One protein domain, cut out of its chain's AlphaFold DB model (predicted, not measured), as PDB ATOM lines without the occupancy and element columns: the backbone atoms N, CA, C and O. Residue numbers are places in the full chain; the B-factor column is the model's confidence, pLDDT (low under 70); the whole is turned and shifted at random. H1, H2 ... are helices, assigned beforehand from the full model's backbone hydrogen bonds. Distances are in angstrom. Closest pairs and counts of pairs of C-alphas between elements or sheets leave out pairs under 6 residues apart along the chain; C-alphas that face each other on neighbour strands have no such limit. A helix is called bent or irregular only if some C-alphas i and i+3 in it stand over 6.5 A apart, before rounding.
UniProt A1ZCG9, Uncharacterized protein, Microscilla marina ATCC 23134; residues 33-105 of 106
ATOM      1  N   ASP A  33     -26.417 -45.008 -11.754       72.81
ATOM      2  CA  ASP A  33     -25.070 -44.446 -11.877       72.81
ATOM      3  C   ASP A  33     -24.834 -43.334 -10.844       72.81
ATOM      4  O   ASP A  33     -25.480 -42.285 -10.864       72.81
ATOM      5  N   TYR A  34     -23.878 -43.555  -9.933       82.94
ATOM      6  CA  TYR A  34     -23.460 -42.585  -8.908       82.94
ATOM      7  C   TYR A  34     -23.177 -41.198  -9.507       82.94
ATOM      8  O   TYR A  34     -23.680 -40.193  -9.009       82.94
ATOM      9  N   GLU A  35     -22.443 -41.148 -10.620       83.25
ATOM     10  CA  GLU A  35     -22.098 -39.896 -11.304       83.25
ATOM     11  C   GLU A  35     -23.320 -39.198 -11.917       83.25
ATOM     12  O   GLU A  35     -23.371 -37.971 -11.946       83.25
ATOM     13  N   ALA A  36     -24.346 -39.941 -12.347       84.62
ATOM     14  CA  ALA A  36     -25.576 -39.337 -12.856       84.62
ATOM     15  C   ALA A  36     -26.358 -38.633 -11.737       84.62
ATOM     16  O   ALA A  36     -26.898 -37.548 -11.951       84.62
ATOM     17  N   LEU A  37     -26.381 -39.212 -10.530       85.88
ATOM     18  CA  LEU A  37     -26.983 -38.576  -9.354       85.88
ATOM     19  C   LEU A  37     -26.215 -37.321  -8.936       85.88
ATOM     20  O   LEU A  37     -26.833 -36.299  -8.637       85.88
ATOM     21  N   VAL A  38     -24.881 -37.381  -8.946       92.31
ATOM     22  CA  VAL A  38     -24.033 -36.212  -8.682       92.31
ATOM     23  C   VAL A  38     -24.332 -35.117  -9.702       92.31
ATOM     24  O   VAL A  38     -24.663 -34.006  -9.303       92.31
ATOM     25  N   ALA A  39     -24.319 -35.438 -10.998       89.88
ATOM     26  CA  ALA A  39     -24.573 -34.477 -12.069       89.88
ATOM     27  C   ALA A  39     -25.957 -33.816 -11.974       89.88
ATOM     28  O   ALA A  39     -26.077 -32.619 -12.224       89.88
ATOM     29  N   GLN A  40     -26.992 -34.561 -11.573       90.06
ATOM     30  CA  GLN A  40     -28.334 -34.008 -11.346       90.06
ATOM     31  C   GLN A  40     -28.398 -33.085 -10.123       90.06
ATOM     32  O   GLN A  40     -29.150 -32.112 -10.123       90.06
ATOM     33  N   LEU A  41     -27.618 -33.376  -9.080       91.69
ATOM     34  CA  LEU A  41     -27.611 -32.598  -7.845       91.69
ATOM     35  C   LEU A  41     -26.724 -31.347  -7.940       91.69
ATOM     36  O   LEU A  41     -27.033 -30.330  -7.318       91.69
ATOM     37  N   THR A  42     -25.656 -31.388  -8.740       95.25
ATOM     38  CA  THR A  42     -24.727 -30.271  -8.960       95.25
ATOM     39  C   THR A  42     -25.415 -28.931  -9.248       95.25
ATOM     40  O   THR A  42     -25.106 -27.980  -8.531       95.25
ATOM     41  N   PRO A  43     -26.353 -28.790 -10.210       93.69
ATOM     42  CA  PRO A  43     -26.981 -27.494 -10.486       93.69
ATOM     43  C   PRO A  43     -27.792 -26.962  -9.299       93.69
ATOM     44  O   PRO A  43     -27.817 -25.758  -9.059       93.69
ATOM     45  N   PHE A  44     -28.411 -27.849  -8.515       93.69
ATOM     46  CA  PHE A  44     -29.125 -27.459  -7.302       93.69
ATOM     47  C   PHE A  44     -28.162 -26.939  -6.227       93.69
ATOM     48  O   PHE A  44     -28.401 -25.890  -5.636       93.69
ATOM     49  N   ILE A  45     -27.041 -27.630  -6.007       96.19
ATOM     50  CA  ILE A  45     -26.001 -27.172  -5.077       96.19
ATOM     51  C   ILE A  45     -25.376 -25.859  -5.553       96.19
ATOM     52  O   ILE A  45     -25.143 -24.976  -4.735       96.19
ATOM     53  N   GLN A  46     -25.156 -25.701  -6.859       96.88
ATOM     54  CA  GLN A  46     -24.630 -24.469  -7.436       96.88
ATOM     55  C   GLN A  46     -25.560 -23.279  -7.176       96.88
ATOM     56  O   GLN A  46     -25.088 -22.225  -6.760       96.88
ATOM     57  N   ALA A  47     -26.871 -23.450  -7.366       95.56
ATOM     58  CA  ALA A  47     -27.850 -22.410  -7.056       95.56
ATOM     59  C   ALA A  47     -27.822 -22.034  -5.565       95.56
ATOM     60  O   ALA A  47     -27.773 -20.858  -5.216       95.56
ATOM     61  N   LEU A  48     -27.752 -23.028  -4.671       95.38
ATOM     62  CA  LEU A  48     -27.654 -22.771  -3.233       95.38
ATOM     63  C   LEU A  48     -26.346 -22.072  -2.834       95.38
ATOM     64  O   LEU A  48     -26.359 -21.234  -1.941       95.38
ATOM     65  N   LEU A  49     -25.221 -22.403  -3.471       95.31
ATOM     66  CA  LEU A  49     -23.942 -21.727  -3.231       95.31
ATOM     67  C   LEU A  49     -23.992 -20.250  -3.630       95.31
ATOM     68  O   LEU A  49     -23.416 -19.421  -2.930       95.31
ATOM     69  N   ASN A  50     -24.663 -19.944  -4.739       94.12
ATOM     70  CA  ASN A  50     -24.710 -18.599  -5.300       94.12
ATOM     71  C   ASN A  50     -25.705 -17.697  -4.561       94.12
ATOM     72  O   ASN A  50     -25.369 -16.561  -4.231       94.12
ATOM     73  N   ASP A  51     -26.908 -18.211  -4.295       93.06
ATOM     74  CA  ASP A  51     -28.056 -17.378  -3.929       93.06
ATOM     75  C   ASP A  51     -28.612 -17.684  -2.525       93.06
ATOM     76  O   ASP A  51     -29.262 -16.835  -1.917       93.06
ATOM     77  N   GLU A  52     -28.357 -18.877  -1.971       94.38
ATOM     78  CA  GLU A  52     -29.003 -19.357  -0.737       94.38
ATOM     79  C   GLU A  52     -28.035 -20.111   0.202       94.38
ATOM     80  O   GLU A  52     -28.328 -21.208   0.693       94.38
ATOM     81  N   PHE A  53     -26.863 -19.534   0.492       93.75
ATOM     82  CA  PHE A  53     -25.808 -20.239   1.239       93.75
ATOM     83  C   PHE A  53     -26.241 -20.692   2.647       93.75
ATOM     84  O   PHE A  53     -25.912 -21.797   3.082       93.75
ATOM     85  N   GLU A  54     -27.038 -19.890   3.360       94.25
ATOM     86  CA  GLU A  54     -27.582 -20.286   4.668       94.25
ATOM     87  C   GLU A  54     -28.444 -21.552   4.572       94.25
ATOM     88  O   GLU A  54     -28.369 -22.438   5.428       94.25
ATOM     89  N   ARG A  55     -29.226 -21.680   3.496       93.12
ATOM     90  CA  ARG A  55     -30.043 -22.865   3.228       93.12
ATOM     91  C   ARG A  55     -29.169 -24.076   2.923       93.12
ATOM     92  O   ARG A  55     -29.482 -25.169   3.397       93.12
ATOM     93  N   LEU A  56     -28.061 -23.900   2.198       95.12
ATOM     94  CA  LEU A  56     -27.083 -24.970   1.981       95.12
ATOM     95  C   LEU A  56     -26.562 -25.523   3.312       95.12
ATOM     96  O   LEU A  56     -26.600 -26.736   3.526       95.12
ATOM     97  N   LEU A  57     -26.142 -24.644   4.227       93.25
ATOM     98  CA  LEU A  57     -25.648 -25.031   5.553       93.25
ATOM     99  C   LEU A  57     -26.696 -25.820   6.349       93.25
ATOM    100  O   LEU A  57     -26.392 -26.880   6.901       93.25
ATOM    101  N   GLN A  58     -27.942 -25.339   6.366       93.69
ATOM    102  CA  GLN A  58     -29.051 -26.022   7.037       93.69
ATOM    103  C   GLN A  58     -29.297 -27.422   6.462       93.69
ATOM    104  O   GLN A  58     -29.531 -28.372   7.215       93.69
ATOM    105  N   ILE A  59     -29.224 -27.569   5.133       92.31
ATOM    106  CA  ILE A  59     -29.363 -28.867   4.470       92.31
ATOM    107  C   ILE A  59     -28.227 -29.794   4.900       92.31
ATOM    108  O   ILE A  59     -28.532 -30.892   5.362       92.31
ATOM    109  N   MET A  60     -26.963 -29.362   4.804       93.81
ATOM    110  CA  MET A  60     -25.793 -30.183   5.159       93.81
ATOM    111  C   MET A  60     -25.882 -30.720   6.590       93.81
ATOM    112  O   MET A  60     -25.664 -31.913   6.813       93.81
ATOM    113  N   TYR A  61     -26.282 -29.870   7.538       90.06
ATOM    114  CA  TYR A  61     -26.476 -30.267   8.931       90.06
ATOM    115  C   TYR A  61     -27.594 -31.308   9.086       90.06
ATOM    116  O   TYR A  61     -27.431 -32.323   9.760       90.06
ATOM    117  N   ARG A  62     -28.732 -31.105   8.412       89.94
ATOM    118  CA  ARG A  62     -29.896 -32.002   8.496       89.94
ATOM    119  C   ARG A  62     -29.623 -33.406   7.953       89.94
ATOM    120  O   ARG A  62     -30.257 -34.368   8.392       89.94
ATOM    121  N   ILE A  63     -28.735 -33.533   6.970       89.25
ATOM    122  CA  ILE A  63     -28.406 -34.820   6.341       89.25
ATOM    123  C   ILE A  63     -27.153 -35.490   6.917       89.25
ATOM    124  O   ILE A  63     -26.766 -36.536   6.399       89.25
ATOM    125  N   ASP A  64     -26.566 -34.928   7.978       91.69
ATOM    126  CA  ASP A  64     -25.371 -35.452   8.653       91.69
ATOM    127  C   ASP A  64     -24.113 -35.489   7.754       91.69
ATOM    128  O   ASP A  64     -23.303 -36.425   7.759       91.69
ATOM    129  N   VAL A  65     -23.936 -34.456   6.921       92.00
ATOM    130  CA  VAL A  65     -22.664 -34.238   6.216       92.00
ATOM    131  C   VAL A  65     -21.636 -33.699   7.210       92.00
ATOM    132  O   VAL A  65     -21.904 -32.763   7.958       92.00
ATOM    133  N   SER A  66     -20.438 -34.294   7.213       91.88
ATOM    134  CA  SER A  66     -19.342 -33.848   8.078       91.88
ATOM    135  C   SER A  66     -18.947 -32.413   7.736       91.88
ATOM    136  O   SER A  66     -18.589 -32.126   6.593       91.88
ATOM    137  N   GLU A  67     -18.948 -31.532   8.738       93.12
ATOM    138  CA  GLU A  67     -18.534 -30.137   8.573       93.12
ATOM    139  C   GLU A  67     -17.103 -30.032   8.026       93.12
ATOM    140  O   GLU A  67     -16.828 -29.208   7.157       93.12
ATOM    141  N   THR A  68     -16.198 -30.905   8.475       94.88
ATOM    142  CA  THR A  68     -14.816 -30.962   7.986       94.88
ATOM    143  C   THR A  68     -14.760 -31.255   6.488       94.88
ATOM    144  O   THR A  68     -14.064 -30.557   5.755       94.88
ATOM    145  N   LEU A  69     -15.519 -32.253   6.019       94.50
ATOM    146  CA  LEU A  69     -15.570 -32.603   4.597       94.50
ATOM    147  C   LEU A  69     -16.231 -31.497   3.771       94.50
ATOM    148  O   LEU A  69     -15.745 -31.156   2.697       94.50
ATOM    149  N   PHE A  70     -17.299 -30.897   4.294       95.69
ATOM    150  CA  PHE A  70     -17.981 -29.789   3.637       95.69
ATOM    151  C   PHE A  70     -17.066 -28.567   3.475       95.69
ATOM    152  O   PHE A  70     -16.974 -28.005   2.387       95.69
ATOM    153  N   ARG A  71     -16.319 -28.194   4.522       95.19
ATOM    154  CA  ARG A  71     -15.319 -27.114   4.457       95.19
ATOM    155  C   ARG A  71     -14.199 -27.424   3.465       95.19
ATOM    156  O   ARG A  71     -13.769 -26.523   2.755       95.19
ATOM    157  N   ALA A  72     -13.751 -28.676   3.393       95.88
ATOM    158  CA  ALA A  72     -12.762 -29.093   2.403       95.88
ATOM    159  C   ALA A  72     -13.299 -28.961   0.968       95.88
ATOM    160  O   ALA A  72     -12.589 -28.465   0.099       95.88
ATOM    161  N   ALA A  73     -14.562 -29.334   0.731       95.88
ATOM    162  CA  ALA A  73     -15.209 -29.183  -0.571       95.88
ATOM    163  C   ALA A  73     -15.402 -27.707  -0.966       95.88
ATOM    164  O   ALA A  73     -15.186 -27.352  -2.119       95.88
ATOM    165  N   LEU A  74     -15.732 -26.830  -0.010       95.44
ATOM    166  CA  LEU A  74     -15.782 -25.378  -0.232       95.44
ATOM    167  C   LEU A  74     -14.411 -24.771  -0.557       95.44
ATOM    168  O   LEU A  74     -14.332 -23.795  -1.293       95.44
ATOM    169  N   GLY A  75     -13.338 -25.336  -0.003       95.06
ATOM    170  CA  GLY A  75     -11.962 -24.900  -0.241       95.06
ATOM    171  C   GLY A  75     -11.331 -25.461  -1.516       95.06
ATOM    172  O   GLY A  75     -10.109 -25.396  -1.654       95.06
ATOM    173  N   HIS A  76     -12.118 -26.058  -2.418       95.88
ATOM    174  CA  HIS A  76     -11.585 -26.664  -3.631       95.88
ATOM    175  C   HIS A  76     -10.882 -25.609  -4.514       95.88
ATOM    176  O   HIS A  76     -11.433 -24.529  -4.730       95.88
ATOM    177  N   PRO A  77      -9.675 -25.889  -5.052       93.31
ATOM    178  CA  PRO A  77      -8.894 -24.898  -5.800       93.31
ATOM    179  C   PRO A  77      -9.540 -24.492  -7.128       93.31
ATOM    180  O   PRO A  77      -9.300 -23.390  -7.617       93.31
ATOM    181  N   ASN A  78     -10.344 -25.381  -7.715       95.19
ATOM    182  CA  ASN A  78     -11.171 -25.083  -8.878       95.19
ATOM    183  C   ASN A  78     -12.611 -24.753  -8.429       95.19
ATOM    184  O   ASN A  78     -13.260 -25.663  -7.903       95.19
ATOM    185  N   PRO A  79     -13.115 -23.520  -8.651       91.81
ATOM    186  CA  PRO A  79     -14.487 -23.131  -8.320       91.81
ATOM    187  C   PRO A  79     -15.560 -24.011  -8.967       91.81
ATOM    188  O   PRO A  79     -16.550 -24.335  -8.313       91.81
ATOM    189  N   ASP A  80     -15.330 -24.468 -10.201       93.81
ATOM    190  CA  ASP A  80     -16.291 -25.289 -10.953       93.81
ATOM    191  C   ASP A  80     -16.488 -26.683 -10.332       93.81
ATOM    192  O   ASP A  80     -17.486 -27.356 -10.578       93.81
ATOM    193  N   GLU A  81     -15.553 -27.112  -9.481       96.56
ATOM    194  CA  GLU A  81     -15.592 -28.402  -8.789       96.56
ATOM    195  C   GLU A  81     -16.170 -28.311  -7.369       96.56
ATOM    196  O   GLU A  81     -16.435 -29.347  -6.759       96.56
ATOM    197  N   ILE A  82     -16.432 -27.108  -6.839       97.25
ATOM    198  CA  ILE A  82     -17.002 -26.939  -5.490       97.25
ATOM    199  C   ILE A  82     -18.399 -27.572  -5.415       97.25
ATOM    200  O   ILE A  82     -18.668 -28.396  -4.535       97.25
ATOM    201  N   ALA A  83     -19.292 -27.225  -6.348       96.88
ATOM    202  CA  ALA A  83     -20.649 -27.766  -6.370       96.88
ATOM    203  C   ALA A  83     -20.676 -29.294  -6.601       96.88
ATOM    204  O   ALA A  83     -21.334 -29.984  -5.813       96.88
ATOM    205  N   PRO A  84     -19.930 -29.862  -7.576       97.00
ATOM    206  CA  PRO A  84     -19.769 -31.310  -7.709       97.00
ATOM    207  C   PRO A  84     -19.218 -31.993  -6.450       97.00
ATOM    208  O   PRO A  84     -19.728 -33.037  -6.045       97.00
ATOM    209  N   ALA A  85     -18.200 -31.421  -5.800       97.06
ATOM    210  CA  ALA A  85     -17.613 -31.995  -4.591       97.06
ATOM    211  C   ALA A  85     -18.628 -32.063  -3.441       97.06
ATOM    212  O   ALA A  85     -18.748 -33.094  -2.780       97.06
ATOM    213  N   ILE A  86     -19.415 -31.007  -3.238       96.81
ATOM    214  CA  ILE A  86     -20.483 -30.999  -2.231       96.81
ATOM    215  C   ILE A  86     -21.599 -31.983  -2.615       96.81
ATOM    216  O   ILE A  86     -22.072 -32.729  -1.757       96.81
ATOM    217  N   ALA A  87     -21.990 -32.054  -3.890       96.19
ATOM    218  CA  ALA A  87     -22.987 -33.013  -4.366       96.19
ATOM    219  C   ALA A  87     -22.570 -34.470  -4.086       96.19
ATOM    220  O   ALA A  87     -23.386 -35.263  -3.607       96.19
ATOM    221  N   ARG A  88     -21.288 -34.810  -4.281       95.69
ATOM    222  CA  ARG A  88     -20.727 -36.126  -3.922       95.69
ATOM    223  C   ARG A  88     -20.890 -36.437  -2.435       95.69
ATOM    224  O   ARG A  88     -21.381 -37.514  -2.100       95.69
ATOM    225  N   LEU A  89     -20.597 -35.482  -1.544       95.31
ATOM    226  CA  LEU A  89     -20.785 -35.657  -0.094       95.31
ATOM    227  C   LEU A  89     -22.241 -35.973   0.270       95.31
ATOM    228  O   LEU A  89     -22.509 -36.837   1.110       95.31
ATOM    229  N   VAL A  90     -23.195 -35.294  -0.372       93.56
ATOM    230  CA  VAL A  90     -24.629 -35.530  -0.155       93.56
ATOM    231  C   VAL A  90     -25.016 -36.943  -0.587       93.56
ATOM    232  O   VAL A  90     -25.652 -37.670   0.184       93.56
ATOM    233  N   VAL A  91     -24.623 -37.344  -1.801       91.00
ATOM    234  CA  VAL A  91     -24.935 -38.667  -2.366       91.00
ATOM    235  C   VAL A  91     -24.328 -39.776  -1.506       91.00
ATOM    236  O   VAL A  91     -25.024 -40.724  -1.142       91.00
ATOM    237  N   GLU A  92     -23.066 -39.637  -1.100       90.62
ATOM    238  CA  GLU A  92     -22.385 -40.598  -0.230       90.62
ATOM    239  C   GLU A  92     -23.105 -40.788   1.104       90.62
ATOM    240  O   GLU A  92     -23.319 -41.928   1.535       90.62
ATOM    241  N   ARG A  93     -23.547 -39.697   1.742       89.06
ATOM    242  CA  ARG A  93     -24.307 -39.798   2.993       89.06
ATOM    243  C   ARG A  93     -25.651 -40.485   2.816       89.06
ATOM    244  O   ARG A  93     -26.015 -41.317   3.650       89.06
ATOM    245  N   GLN A  94     -26.378 -40.208   1.735       85.12
ATOM    246  CA  GLN A  94     -27.641 -40.908   1.486       85.12
ATOM    247  C   GLN A  94     -27.418 -42.400   1.221       85.12
ATOM    248  O   GLN A  94     -28.125 -43.233   1.794       85.12
ATOM    249  N   LEU A  95     -26.391 -42.757   0.445       85.44
ATOM    250  CA  LEU A  95     -26.032 -44.154   0.193       85.44
ATOM    251  C   LEU A  95     -25.663 -44.896   1.483       85.44
ATOM    252  O   LEU A  95     -26.100 -46.029   1.687       85.44
ATOM    253  N   GLN A  96     -24.905 -44.265   2.383       84.75
ATOM    254  CA  GLN A  96     -24.580 -44.847   3.687       84.75
ATOM    255  C   GLN A  96     -25.837 -45.109   4.525       84.75
ATOM    256  O   GLN A  96     -25.987 -46.202   5.071       84.75
ATOM    257  N   LYS A  97     -26.784 -44.163   4.577       80.19
ATOM    258  CA  LYS A  97     -28.051 -44.345   5.309       80.19
ATOM    259  C   LYS A  97     -28.884 -45.499   4.757       80.19
ATOM    260  O   LYS A  97     -29.464 -46.251   5.539       80.19
ATOM    261  N   VAL A  98     -28.939 -45.652   3.433       80.69
ATOM    262  CA  VAL A  98     -29.637 -46.775   2.788       80.69
ATOM    263  C   VAL A  98     -28.970 -48.103   3.148       80.69
ATOM    264  O   VAL A  98     -29.659 -49.025   3.576       80.69
ATOM    265  N   LYS A  99     -27.634 -48.187   3.064       79.56
ATOM    266  CA  LYS A  99     -26.875 -49.398   3.423       79.56
ATOM    267  C   LYS A  99     -27.080 -49.801   4.883       79.56
ATOM    268  O   LYS A  99     -27.343 -50.967   5.150       79.56
ATOM    269  N   ILE A 100     -27.019 -48.842   5.810       78.25
ATOM    270  CA  ILE A 100     -27.273 -49.086   7.237       78.25
ATOM    271  C   ILE A 100     -28.699 -49.619   7.423       78.25
ATOM    272  O   ILE A 100     -28.892 -50.671   8.022       78.25
ATOM    273  N   ARG A 101     -29.716 -48.967   6.850       72.62
ATOM    274  CA  ARG A 101     -31.108 -49.438   6.968       72.62
ATOM    275  C   ARG A 101     -31.310 -50.847   6.408       72.62
ATOM    276  O   ARG A 101     -32.032 -51.620   7.021       72.62
ATOM    277  N   ALA A 102     -30.646 -51.192   5.307       73.44
ATOM    278  CA  ALA A 102     -30.695 -52.538   4.739       73.44
ATOM    279  C   ALA A 102     -29.991 -53.587   5.623       73.44
ATOM    280  O   ALA A 102     -30.430 -54.731   5.686       73.44
ATOM    281  N   GLN A 103     -28.915 -53.207   6.320       67.50
ATOM    282  CA  GLN A 103     -28.166 -54.101   7.213       67.50
ATOM    283  C   GLN A 103     -28.861 -54.343   8.560       67.50
ATOM    284  O   GLN A 103     -28.705 -55.422   9.125       67.50
ATOM    285  N   TYR A 104     -29.638 -53.376   9.060       61.44
ATOM    286  CA  TYR A 104     -30.314 -53.446  10.365       61.44
ATOM    287  C   TYR A 104     -31.824 -53.746  10.285       61.44
ATOM    288  O   TYR A 104     -32.503 -53.720  11.305       61.44
ATOM    289  N   GLN A 105     -32.364 -54.051   9.098       55.16
ATOM    290  CA  GLN A 105     -33.740 -54.545   8.919       55.16
ATOM    291  C   GLN A 105     -33.878 -56.072   9.106       55.16
ATOM    292  O   GLN A 105     -34.819 -56.672   8.589       55.16
TER     293      GLN A 105
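This is residues 33 to 105 of the 106 residues of an uncharacterized protein of Microscilla marina ATCC 23134 (UniProt A1ZCG9). One long helix, H4, runs through the whole length of the model, and H1, H2 and H3 are gathered round its first part: H1 crosses it on one side, H3 folds against it on another, and H2 lies between those two along the chain. The last part of H4 and the end after it, residues 98 to 105, stick out from this body as a tail. The printed part has 73 residues with four named helices, H1, H2, H3 and H4 in that order, and no named strand; its class is all helix. The whole is compact, with a radius of gyration of the C-alphas of 12.6 A, yet elongated, spanning 40 by 25 by 19 A.

H1 holds residues 34 to 51, beginning at C-alpha 34, (-23.460, -42.585, -8.908), and is 26.1 A long. It has a kink of 35 degrees near residue 41 and is only just irregular: C-alphas 40 and 43 are 6.7 A apart. H2 is residues 53 to 62, 14.4 A long, and H3 is residues 67 to 74. H4, residues 79 to 103, runs 37.2 A from C-alpha 79, (-14.487, -23.131, -8.320), to C-alpha 103, (-28.166, -54.101, 7.213). It too is only just irregular: C-alphas 80 and 83 are 6.8 A apart.

H1 touches H2 with its residues 45 to 49 alone. The closest C-alphas are those of Leu 48 and Leu 56, 5.7 A apart, at a steep tilt of 46 degrees, opposite ways. H1 also touches H4, which touches it with residues 83 to 91 alone; the closest C-alphas are those of Thr 42 and Pro 84, 5.2 A apart, and the two helices stand at a steep tilt of 55 degrees, opposite ways. H2 is close to H4 but not clearly touching, with the closest C-alphas, Met 60 and Val 90, 7.6 A apart. H2 and H3 are close but not clearly touching, Tyr 61 and Glu 67 having the closest C-alphas at 8.0 A. H3 and H4 form a helical hairpin: residues 82 to 89 of H4 alone touch H3, the closest C-alphas are those of Ala 73 and Ala 85, 5.5 A apart, and the tilt of 34.9 degrees, opposite ways, is shallow, only just short of steep. H1 and H3 are apart. The packing of the helices is only just mostly crossed, with 1 of 3 touching pairs at a shallow tilt. Each O i to N i+4 pair is within hydrogen-bond range in H2 and H3; in H1 12 of 14 are, and in H4 19 of 21.

The C-alphas farthest apart are those of Pro 77 and Gln 105, 41.4 A. Without residues 98 to 105, which stand free, the body of 65 residues spans 27 by 22 by 20 A. The printed part has no cut, and the three links, H1 to H2, H2 to H3 and H3 to H4, are tight. The mean pLDDT of the printed part is 90.1, and residues 103 to 105 are under 70.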